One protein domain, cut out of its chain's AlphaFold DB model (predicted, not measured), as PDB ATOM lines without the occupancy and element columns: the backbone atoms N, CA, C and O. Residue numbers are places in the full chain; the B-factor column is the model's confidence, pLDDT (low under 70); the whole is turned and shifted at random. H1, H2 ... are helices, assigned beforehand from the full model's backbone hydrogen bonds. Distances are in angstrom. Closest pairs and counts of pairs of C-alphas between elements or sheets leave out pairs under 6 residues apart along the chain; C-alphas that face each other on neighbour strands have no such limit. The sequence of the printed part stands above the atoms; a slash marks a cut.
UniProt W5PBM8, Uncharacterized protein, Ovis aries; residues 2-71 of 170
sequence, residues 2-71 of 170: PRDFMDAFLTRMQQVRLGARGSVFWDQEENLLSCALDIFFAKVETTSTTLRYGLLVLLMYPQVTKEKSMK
ATOM      1  N   PRO A   2     112.200 134.031  92.701       87.56
ATOM      2  CA  PRO A   2     112.382 132.929  93.648       87.56
ATOM      3  C   PRO A   2     113.272 131.829  93.051       87.56
ATOM      4  O   PRO A   2     113.182 131.561  91.851       87.56
ATOM      5  N   ARG A   3     114.153 131.224  93.861       91.25
ATOM      6  CA  ARG A   3     115.124 130.209  93.397       91.25
ATOM      7  C   ARG A   3     114.635 128.779  93.593       91.25
ATOM      8  O   ARG A   3     115.053 127.883  92.868       91.25
ATOM      9  N   ASP A   4     113.752 128.578  94.559       90.31
ATOM     10  CA  ASP A   4     113.198 127.284  94.922       90.31
ATOM     11  C   ASP A   4     111.748 127.426  95.413       90.31
ATOM     12  O   ASP A   4     111.160 128.513  95.408       90.31
ATOM     13  N   PHE A   5     111.153 126.295  95.798       88.44
ATOM     14  CA  PHE A   5     109.788 126.239  96.311       88.44
ATOM     15  C   PHE A   5     109.594 127.110  97.560       88.44
ATOM     16  O   PHE A   5     108.573 127.788  97.659       88.44
ATOM     17  N   MET A   6     110.562 127.131  98.480       88.31
ATOM     18  CA  MET A   6     110.460 127.880  99.733       88.31
ATOM     19  C   MET A   6     110.492 129.381  99.450       88.31
ATOM     20  O   MET A   6     109.612 130.111  99.903       88.31
ATOM     21  N   ASP A   7     111.436 129.833  98.620       89.00
ATOM     22  CA  ASP A   7     111.521 131.221  98.162       89.00
ATOM     23  C   ASP A   7     110.212 131.656  97.473       89.00
ATOM     24  O   ASP A   7     109.703 132.757  97.714       89.00
ATOM     25  N   ALA A   8     109.642 130.796  96.620       88.69
ATOM     26  CA  ALA A   8     108.394 131.075  95.911       88.69
ATOM     27  C   ALA A   8     107.194 131.159  96.866       88.69
ATOM     28  O   ALA A   8     106.384 132.085  96.758       88.69
ATOM     29  N   PHE A   9     107.099 130.234  97.823       87.25
ATOM     30  CA  PHE A   9     106.025 130.193  98.810       87.25
ATOM     31  C   PHE A   9     106.080 131.408  99.742       87.25
ATOM     32  O   PHE A   9     105.070 132.087  99.927       87.25
ATOM     33  N   LEU A  10     107.265 131.757 100.252       86.81
ATOM     34  CA  LEU A  10     107.473 132.938 101.097       86.81
ATOM     35  C   LEU A  10     107.151 134.237 100.349       86.81
ATOM     36  O   LEU A  10     106.471 135.113 100.888       86.81
ATOM     37  N   THR A  11     107.564 134.345  99.081       87.06
ATOM     38  CA  THR A  11     107.205 135.489  98.226       87.06
ATOM     39  C   THR A  11     105.685 135.606  98.087       87.06
ATOM     40  O   THR A  11     105.123 136.700  98.183       87.06
ATOM     41  N   ARG A  12     104.987 134.476  97.902       83.81
ATOM     42  CA  ARG A  12     103.526 134.451  97.798       83.81
ATOM     43  C   ARG A  12     102.844 134.838  99.111       83.81
ATOM     44  O   ARG A  12     101.891 135.615  99.072       83.81
ATOM     45  N   MET A  13     103.339 134.367 100.255       82.94
ATOM     46  CA  MET A  13     102.833 134.762 101.576       82.94
ATOM     47  C   MET A  13     102.940 136.277 101.792       82.94
ATOM     48  O   MET A  13     101.980 136.904 102.239       82.94
ATOM     49  N   GLN A  14     104.071 136.889 101.421       79.75
ATOM     50  CA  GLN A  14     104.263 138.342 101.523       79.75
ATOM     51  C   GLN A  14     103.267 139.126 100.656       79.75
ATOM     52  O   GLN A  14     102.685 140.103 101.122       79.75
ATOM     53  N   GLN A  15     103.016 138.681  99.421       78.62
ATOM     54  CA  GLN A  15     102.023 139.304  98.535       78.62
ATOM     55  C   GLN A  15     100.599 139.199  99.087       78.62
ATOM     56  O   GLN A  15      99.827 140.152  99.011       78.62
ATOM     57  N   VAL A  16     100.245 138.038  99.639       76.75
ATOM     58  CA  VAL A  16      98.917 137.789 100.209       76.75
ATOM     59  C   VAL A  16      98.689 138.676 101.434       76.75
ATOM     60  O   VAL A  16      97.641 139.323 101.502       76.75
ATOM     61  N   ARG A  17      99.694 138.800 102.319       69.12
ATOM     62  CA  ARG A  17      99.677 139.700 103.489       69.12
ATOM     63  C   ARG A  17      99.376 141.161 103.129       69.12
ATOM     64  O   ARG A  17      98.797 141.878 103.939       69.12
ATOM     65  N   LEU A  18      99.737 141.594 101.922       65.88
ATOM     66  CA  LEU A  18      99.585 142.976 101.465       65.88
ATOM     67  C   LEU A  18      98.209 143.307 100.853       65.88
ATOM     68  O   LEU A  18      97.992 144.472 100.526       65.88
ATOM     69  N   GLY A  19      97.260 142.364 100.708       61.28
ATOM     70  CA  GLY A  19      95.984 142.742 100.072       61.28
ATOM     71  C   GLY A  19      94.815 141.757  99.964       61.28
ATOM     72  O   GLY A  19      93.807 142.143  99.386       61.28
ATOM     73  N   ALA A  20      94.872 140.523 100.479       58.25
ATOM     74  CA  ALA A  20      93.829 139.521 100.174       58.25
ATOM     75  C   ALA A  20      93.300 138.699 101.369       58.25
ATOM     76  O   ALA A  20      93.476 137.487 101.351       58.25
ATOM     77  N   ARG A  21      92.702 139.308 102.414       54.44
ATOM     78  CA  ARG A  21      92.210 138.599 103.630       54.44
ATOM     79  C   ARG A  21      91.384 137.347 103.261       54.44
ATOM     80  O   ARG A  21      90.420 137.470 102.517       54.44
ATOM     81  N   GLY A  22      91.751 136.169 103.788       59.69
ATOM     82  CA  GLY A  22      90.997 134.906 103.612       59.69
ATOM     83  C   GLY A  22      91.662 133.803 102.768       59.69
ATOM     84  O   GLY A  22      91.030 132.803 102.455       59.69
ATOM     85  N   SER A  23      92.926 133.964 102.384       66.00
ATOM     86  CA  SER A  23      93.713 132.938 101.676       66.00
ATOM     87  C   SER A  23      94.336 131.896 102.632       66.00
ATOM     88  O   SER A  23      94.726 132.209 103.753       66.00
ATOM     89  N   VAL A  24      94.515 130.659 102.162       63.56
ATOM     90  CA  VAL A  24      95.269 129.589 102.861       63.56
ATOM     91  C   VAL A  24      96.742 129.939 103.136       63.56
ATOM     92  O   VAL A  24      97.411 129.274 103.921       63.56
ATOM     93  N   PHE A  25      97.252 131.004 102.513       62.53
ATOM     94  CA  PHE A  25      98.611 131.516 102.696       62.53
ATOM     95  C   PHE A  25      98.708 132.650 103.733       62.53
ATOM     96  O   PHE A  25      99.765 133.274 103.851       62.53
ATOM     97  N   TRP A  26      97.628 132.974 104.457       56.78
ATOM     98  CA  TRP A  26      97.699 133.951 105.547       56.78
ATOM     99  C   TRP A  26      98.335 133.339 106.785       56.78
ATOM    100  O   TRP A  26      97.746 132.489 107.434       56.78
ATOM    101  N   ASP A  27      99.522 133.840 107.117       59.44
ATOM    102  CA  ASP A  27     100.131 133.744 108.448       59.44
ATOM    103  C   ASP A  27     100.355 132.334 109.020       59.44
ATOM    104  O   ASP A  27     100.454 132.165 110.229       59.44
ATOM    105  N   GLN A  28     100.488 131.320 108.161       67.56
ATOM    106  CA  GLN A  28     100.785 129.952 108.586       67.56
ATOM    107  C   GLN A  28     102.120 129.473 108.017       67.56
ATOM    108  O   GLN A  28     102.183 128.858 106.953       67.56
ATOM    109  N   GLU A  29     103.202 129.735 108.751       72.25
ATOM    110  CA  GLU A  29     104.498 129.071 108.527       72.25
ATOM    111  C   GLU A  29     104.367 127.541 108.648       72.25
ATOM    112  O   GLU A  29     105.050 126.796 107.948       72.25
ATOM    113  N   GLU A  30     103.413 127.069 109.453       76.00
ATOM    114  CA  GLU A  30     103.051 125.654 109.567       76.00
ATOM    115  C   GLU A  30     102.570 125.061 108.232       76.00
ATOM    116  O   GLU A  30     102.937 123.933 107.907       76.00
ATOM    117  N   ASN A  31     101.850 125.825 107.398       80.94
ATOM    118  CA  ASN A  31     101.432 125.361 106.069       80.94
ATOM    119  C   ASN A  31     102.620 125.216 105.121       80.94
ATOM    120  O   ASN A  31     102.668 124.265 104.342       80.94
ATOM    121  N   LEU A  32     103.597 126.127 105.195       85.69
ATOM    122  CA  LEU A  32     104.839 126.000 104.429       85.69
ATOM    123  C   LEU A  32     105.570 124.711 104.814       85.69
ATOM    124  O   LEU A  32     105.968 123.946 103.934       85.69
ATOM    125  N   LEU A  33     105.711 124.456 106.117       84.88
ATOM    126  CA  LEU A  33     106.360 123.248 106.614       84.88
ATOM    127  C   LEU A  33     105.593 121.984 106.204       84.88
ATOM    128  O   LEU A  33     106.212 121.057 105.689       84.88
ATOM    129  N   SER A  34     104.266 121.966 106.358       83.06
ATOM    130  CA  SER A  34     103.418 120.839 105.949       83.06
ATOM    131  C   SER A  34     103.564 120.552 104.458       83.06
ATOM    132  O   SER A  34     103.920 119.441 104.086       83.06
ATOM    133  N   CYS A  35     103.408 121.561 103.593       84.44
ATOM    134  CA  CYS A  35     103.561 121.379 102.151       84.44
ATOM    135  C   CYS A  35     104.973 120.914 101.765       84.44
ATOM    136  O   CYS A  35     105.127 120.080 100.872       84.44
ATOM    137  N   ALA A  36     106.016 121.445 102.410       86.81
ATOM    138  CA  ALA A  36     107.389 121.030 102.145       86.81
ATOM    139  C   ALA A  36     107.622 119.561 102.532       86.81
ATOM    140  O   ALA A  36     108.228 118.817 101.756       86.81
ATOM    141  N   LEU A  37     107.112 119.133 103.692       84.38
ATOM    142  CA  LEU A  37     107.178 117.745 104.151       84.38
ATOM    143  C   LEU A  37     106.365 116.813 103.249       84.38
ATOM    144  O   LEU A  37     106.888 115.778 102.839       84.38
ATOM    145  N   ASP A  38     105.152 117.205 102.863       82.38
ATOM    146  CA  ASP A  38     104.306 116.440 101.944       82.38
ATOM    147  C   ASP A  38     105.016 116.215 100.608       82.38
ATOM    148  O   ASP A  38     105.126 115.085 100.132       82.38
ATOM    149  N   ILE A  39     105.583 117.276 100.022       85.25
ATOM    150  CA  ILE A  39     106.355 117.187  98.777       85.25
ATOM    151  C   ILE A  39     107.575 116.277  98.957       85.25
ATOM    152  O   ILE A  39     107.902 115.509  98.049       85.25
ATOM    153  N   PHE A  40     108.271 116.372 100.090       84.75
ATOM    154  CA  PHE A  40     109.464 115.577 100.360       84.75
ATOM    155  C   PHE A  40     109.134 114.084 100.466       84.75
ATOM    156  O   PHE A  40     109.684 113.283  99.707       84.75
ATOM    157  N   PHE A  41     108.201 113.708 101.342       79.56
ATOM    158  CA  PHE A  41     107.831 112.310 101.552       79.56
ATOM    159  C   PHE A  41     107.176 111.701 100.313       79.56
ATOM    160  O   PHE A  41     107.596 110.625  99.873       79.56
ATOM    161  N   ALA A  42     106.253 112.424  99.665       77.62
ATOM    162  CA  ALA A  42     105.611 111.962  98.438       77.62
ATOM    163  C   ALA A  42     106.622 111.659  97.321       77.62
ATOM    164  O   ALA A  42     106.415 110.733  96.536       77.62
ATOM    165  N   LYS A  43     107.730 112.410  97.236       76.12
ATOM    166  CA  LYS A  43     108.764 112.209  96.208       76.12
ATOM    167  C   LYS A  43     109.765 111.118  96.568       76.12
ATOM    168  O   LYS A  43     110.093 110.299  95.708       76.12
ATOM    169  N   VAL A  44     110.292 111.133  97.791       81.94
ATOM    170  CA  VAL A  44     111.421 110.275  98.182       81.94
ATOM    171  C   VAL A  44     111.006 108.809  98.205       81.94
ATOM    172  O   VAL A  44     111.670 107.979  97.582       81.94
ATOM    173  N   GLU A  45     109.900 108.492  98.872       75.44
ATOM    174  CA  GLU A  45     109.464 107.108  99.051       75.44
ATOM    175  C   GLU A  45     109.077 106.465  97.713       75.44
ATOM    176  O   GLU A  45     109.563 105.385  97.362       75.44
ATOM    177  N   THR A  46     108.275 107.169  96.913       76.00
ATOM    178  CA  THR A  46     107.770 106.666  95.628       76.00
ATOM    179  C   THR A  46     108.885 106.488  94.596       76.00
ATOM    180  O   THR A  46     108.961 105.452  93.927       76.00
ATOM    181  N   THR A  47     109.802 107.455  94.497       80.88
ATOM    182  CA  THR A  47     110.911 107.403  93.534       80.88
ATOM    183  C   THR A  47     111.941 106.351  93.936       80.88
ATOM    184  O   THR A  47     112.355 105.559  93.089       80.88
ATOM    185  N   SER A  48     112.321 106.291  95.219       82.69
ATOM    186  CA  SER A  48     113.264 105.289  95.735       82.69
ATOM    187  C   SER A  48     112.750 103.869  95.509       82.69
ATOM    188  O   SER A  48     113.467 103.017  94.979       82.69
ATOM    189  N   THR A  49     111.472 103.632  95.812       79.94
ATOM    190  CA  THR A  49     110.821 102.333  95.616       79.94
ATOM    191  C   THR A  49     110.793 101.947  94.139       79.94
ATOM    192  O   THR A  49     111.206 100.844  93.781       79.94
ATOM    193  N   THR A  50     110.403 102.879  93.262       80.88
ATOM    194  CA  THR A  50     110.394 102.651  91.809       80.88
ATOM    195  C   THR A  50     111.782 102.290  91.284       80.88
ATOM    196  O   THR A  50     111.915 101.355  90.499       80.88
ATOM    197  N   LEU A  51     112.829 102.993  91.724       83.81
ATOM    198  CA  LEU A  51     114.200 102.703  91.301       83.81
ATOM    199  C   LEU A  51     114.686 101.354  91.834       83.81
ATOM    200  O   LEU A  51     115.248 100.571  91.072       83.81
ATOM    201  N   ARG A  52     114.447 101.057  93.115       81.56
ATOM    202  CA  ARG A  52     114.865  99.799  93.747       81.56
ATOM    203  C   ARG A  52     114.270  98.590  93.032       81.56
ATOM    204  O   ARG A  52     115.008  97.689  92.640       81.56
ATOM    205  N   TYR A  53     112.954  98.576  92.853       81.31
ATOM    206  CA  TYR A  53     112.289  97.467  92.178       81.31
ATOM    207  C   TYR A  53     112.526  97.484  90.665       81.31
ATOM    208  O   TYR A  53     112.675  96.423  90.071       81.31
ATOM    209  N   GLY A  54     112.662  98.659  90.044       82.56
ATOM    210  CA  GLY A  54     113.055  98.771  88.639       82.56
ATOM    211  C   GLY A  54     114.418  98.129  88.364       82.56
ATOM    212  O   GLY A  54     114.560  97.378  87.403       82.56
ATOM    213  N   LEU A  55     115.406  98.351  89.238       84.50
ATOM    214  CA  LEU A  55     116.705  97.677  89.165       84.50
ATOM    215  C   LEU A  55     116.586  96.169  89.416       84.50
ATOM    216  O   LEU A  55     117.212  95.390  88.704       84.50
ATOM    217  N   LEU A  56     115.764  95.749  90.385       84.62
ATOM    218  CA  LEU A  56     115.524  94.329  90.654       84.62
ATOM    219  C   LEU A  56     114.943  93.611  89.429       84.62
ATOM    220  O   LEU A  56     115.430  92.547  89.059       84.62
ATOM    221  N   VAL A  57     113.956  94.211  88.760       81.31
ATOM    222  CA  VAL A  57     113.376  93.675  87.523       81.31
ATOM    223  C   VAL A  57     114.446  93.562  86.432       81.31
ATOM    224  O   VAL A  57     114.575  92.511  85.813       81.31
ATOM    225  N   LEU A  58     115.299  94.572  86.240       82.31
ATOM    226  CA  LEU A  58     116.392  94.482  85.257       82.31
ATOM    227  C   LEU A  58     117.396  93.352  85.557       82.31
ATOM    228  O   LEU A  58     117.973  92.791  84.622       82.31
ATOM    229  N   LEU A  59     117.603  93.015  86.835       85.00
ATOM    230  CA  LEU A  59     118.438  91.885  87.257       85.00
ATOM    231  C   LEU A  59     117.749  90.531  87.040       85.00
ATOM    232  O   LEU A  59     118.416  89.578  86.648       85.00
ATOM    233  N   MET A  60     116.435  90.441  87.270       84.81
ATOM    234  CA  MET A  60     115.666  89.207  87.046       84.81
ATOM    235  C   MET A  60     115.447  88.898  85.560       84.81
ATOM    236  O   MET A  60     115.308  87.734  85.195       84.81
ATOM    237  N   TYR A  61     115.459  89.922  84.702       83.06
ATOM    238  CA  TYR A  61     115.296  89.803  83.253       83.06
ATOM    239  C   TYR A  61     116.586  90.229  82.519       83.06
ATOM    240  O   TYR A  61     116.615  91.247  81.828       83.06
ATOM    241  N   PRO A  62     117.700  89.481  82.625       80.62
ATOM    242  CA  PRO A  62     118.970  89.856  81.999       80.62
ATOM    243  C   PRO A  62     118.904  89.928  80.464       80.62
ATOM    244  O   PRO A  62     119.686  90.657  79.856       80.62
ATOM    245  N   GLN A  63     117.977  89.207  79.829       80.75
ATOM    246  CA  GLN A  63     117.714  89.257  78.389       80.75
ATOM    247  C   GLN A  63     117.354  90.669  77.914       80.75
ATOM    248  O   GLN A  63     117.892  91.137  76.916       80.75
ATOM    249  N   VAL A  64     116.553  91.382  78.704       75.12
ATOM    250  CA  VAL A  64     116.156  92.774  78.474       75.12
ATOM    251  C   VAL A  64     117.369  93.702  78.526       75.12
ATOM    252  O   VAL A  64     117.560  94.573  77.676       75.12
ATOM    253  N   THR A  65     118.217  93.513  79.535       69.69
ATOM    254  CA  THR A  65     119.403  94.348  79.747       69.69
ATOM    255  C   THR A  65     120.438  94.107  78.647       69.69
ATOM    256  O   THR A  65     121.055  95.054  78.155       69.69
ATOM    257  N   LYS A  66     120.585  92.852  78.203       68.31
ATOM    258  CA  LYS A  66     121.445  92.476  77.075       68.31
ATOM    259  C   LYS A  66     120.956  93.087  75.769       68.31
ATOM    260  O   LYS A  66     121.749  93.745  75.104       68.31
ATOM    261  N   GLU A  67     119.673  92.953  75.442       67.31
ATOM    262  CA  GLU A  67     119.085  93.545  74.236       67.31
ATOM    263  C   GLU A  67     119.313  95.064  74.176       67.31
ATOM    264  O   GLU A  67     119.745  95.587  73.150       67.31
ATOM    265  N   LYS A  68     119.138  95.767  75.303       62.97
ATOM    266  CA  LYS A  68     119.447  97.203  75.415       62.97
ATOM    267  C   LYS A  68     120.919  97.538  75.219       62.97
ATOM    268  O   LYS A  68     121.233  98.568  74.635       62.97
ATOM    269  N   SER A  69     121.818  96.714  75.753       59.97
ATOM    270  CA  SER A  69     123.260  96.922  75.587       59.97
ATOM    271  C   SER A  69     123.730  96.659  74.153       59.97
ATOM    272  O   SER A  69     124.752  97.205  73.741       59.97
ATOM    273  N   MET A  70     122.983  95.837  73.405       45.28
ATOM    274  CA  MET A  70     123.309  95.412  72.043       45.28
ATOM    275  C   MET A  70     122.654  96.272  70.963       45.28
ATOM    276  O   MET A  70     123.264  96.436  69.912       45.28
ATOM    277  N   LYS A  71     121.454  96.827  71.192       52.94
ATOM    278  CA  LYS A  71     120.838  97.799  70.279       52.94
ATOM    279  C   LYS A  71     121.659  99.092  70.341       52.94
ATOM    280  O   LYS A  71     121.611  99.786  71.363       52.94
TER     281      LYS A  71
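Overview. This is residues 2 to 71 of the 170 residues of an uncharacterized protein of Ovis aries (UniProt W5PBM8). One long helix, H2, makes most of a rod; H1 folds back beside its first part as a loose hairpin, and short H3 turns a corner at its other end. The 70 printed residues include three named helices, in the order H1, H2, H3, and no named strand: all helix, extended, radius of gyration of the C-alphas 21.2 A, spans 62 by 22 by 16 A.

Arrangement. H1, residues 5 to 17, and H2, residues 29 to 60, run opposite ways at a shallow tilt of 25 degrees. They only just touch, with 3 pairs of C-alphas within 8 A; the closest, of Phe 9 and Leu 32, are 7.1 A apart. H3, residues 62 to 70, is about perpendicular to H2, at 89 degrees. They only just touch, with 3 such pairs, only at the corner; the closest C-alphas, of Leu 58 and Thr 65, are 6.3 A apart. H1 and H3 are apart. Every O i to N i+4 pair is within hydrogen-bond range in H1 and H3, 27 of 28 in H2.

Along the chain. H1 begins at C-alpha 5 (109.788, 126.239, 96.311). H2 measures 46.6 A. H3 ends at C-alpha 70 (123.309, 95.412, 72.043).

Size, cuts and confidence. The printed part has no cut. The H1 to H2 link is long. Residues 17 to 28 and 65 to 71 have pLDDT under 70.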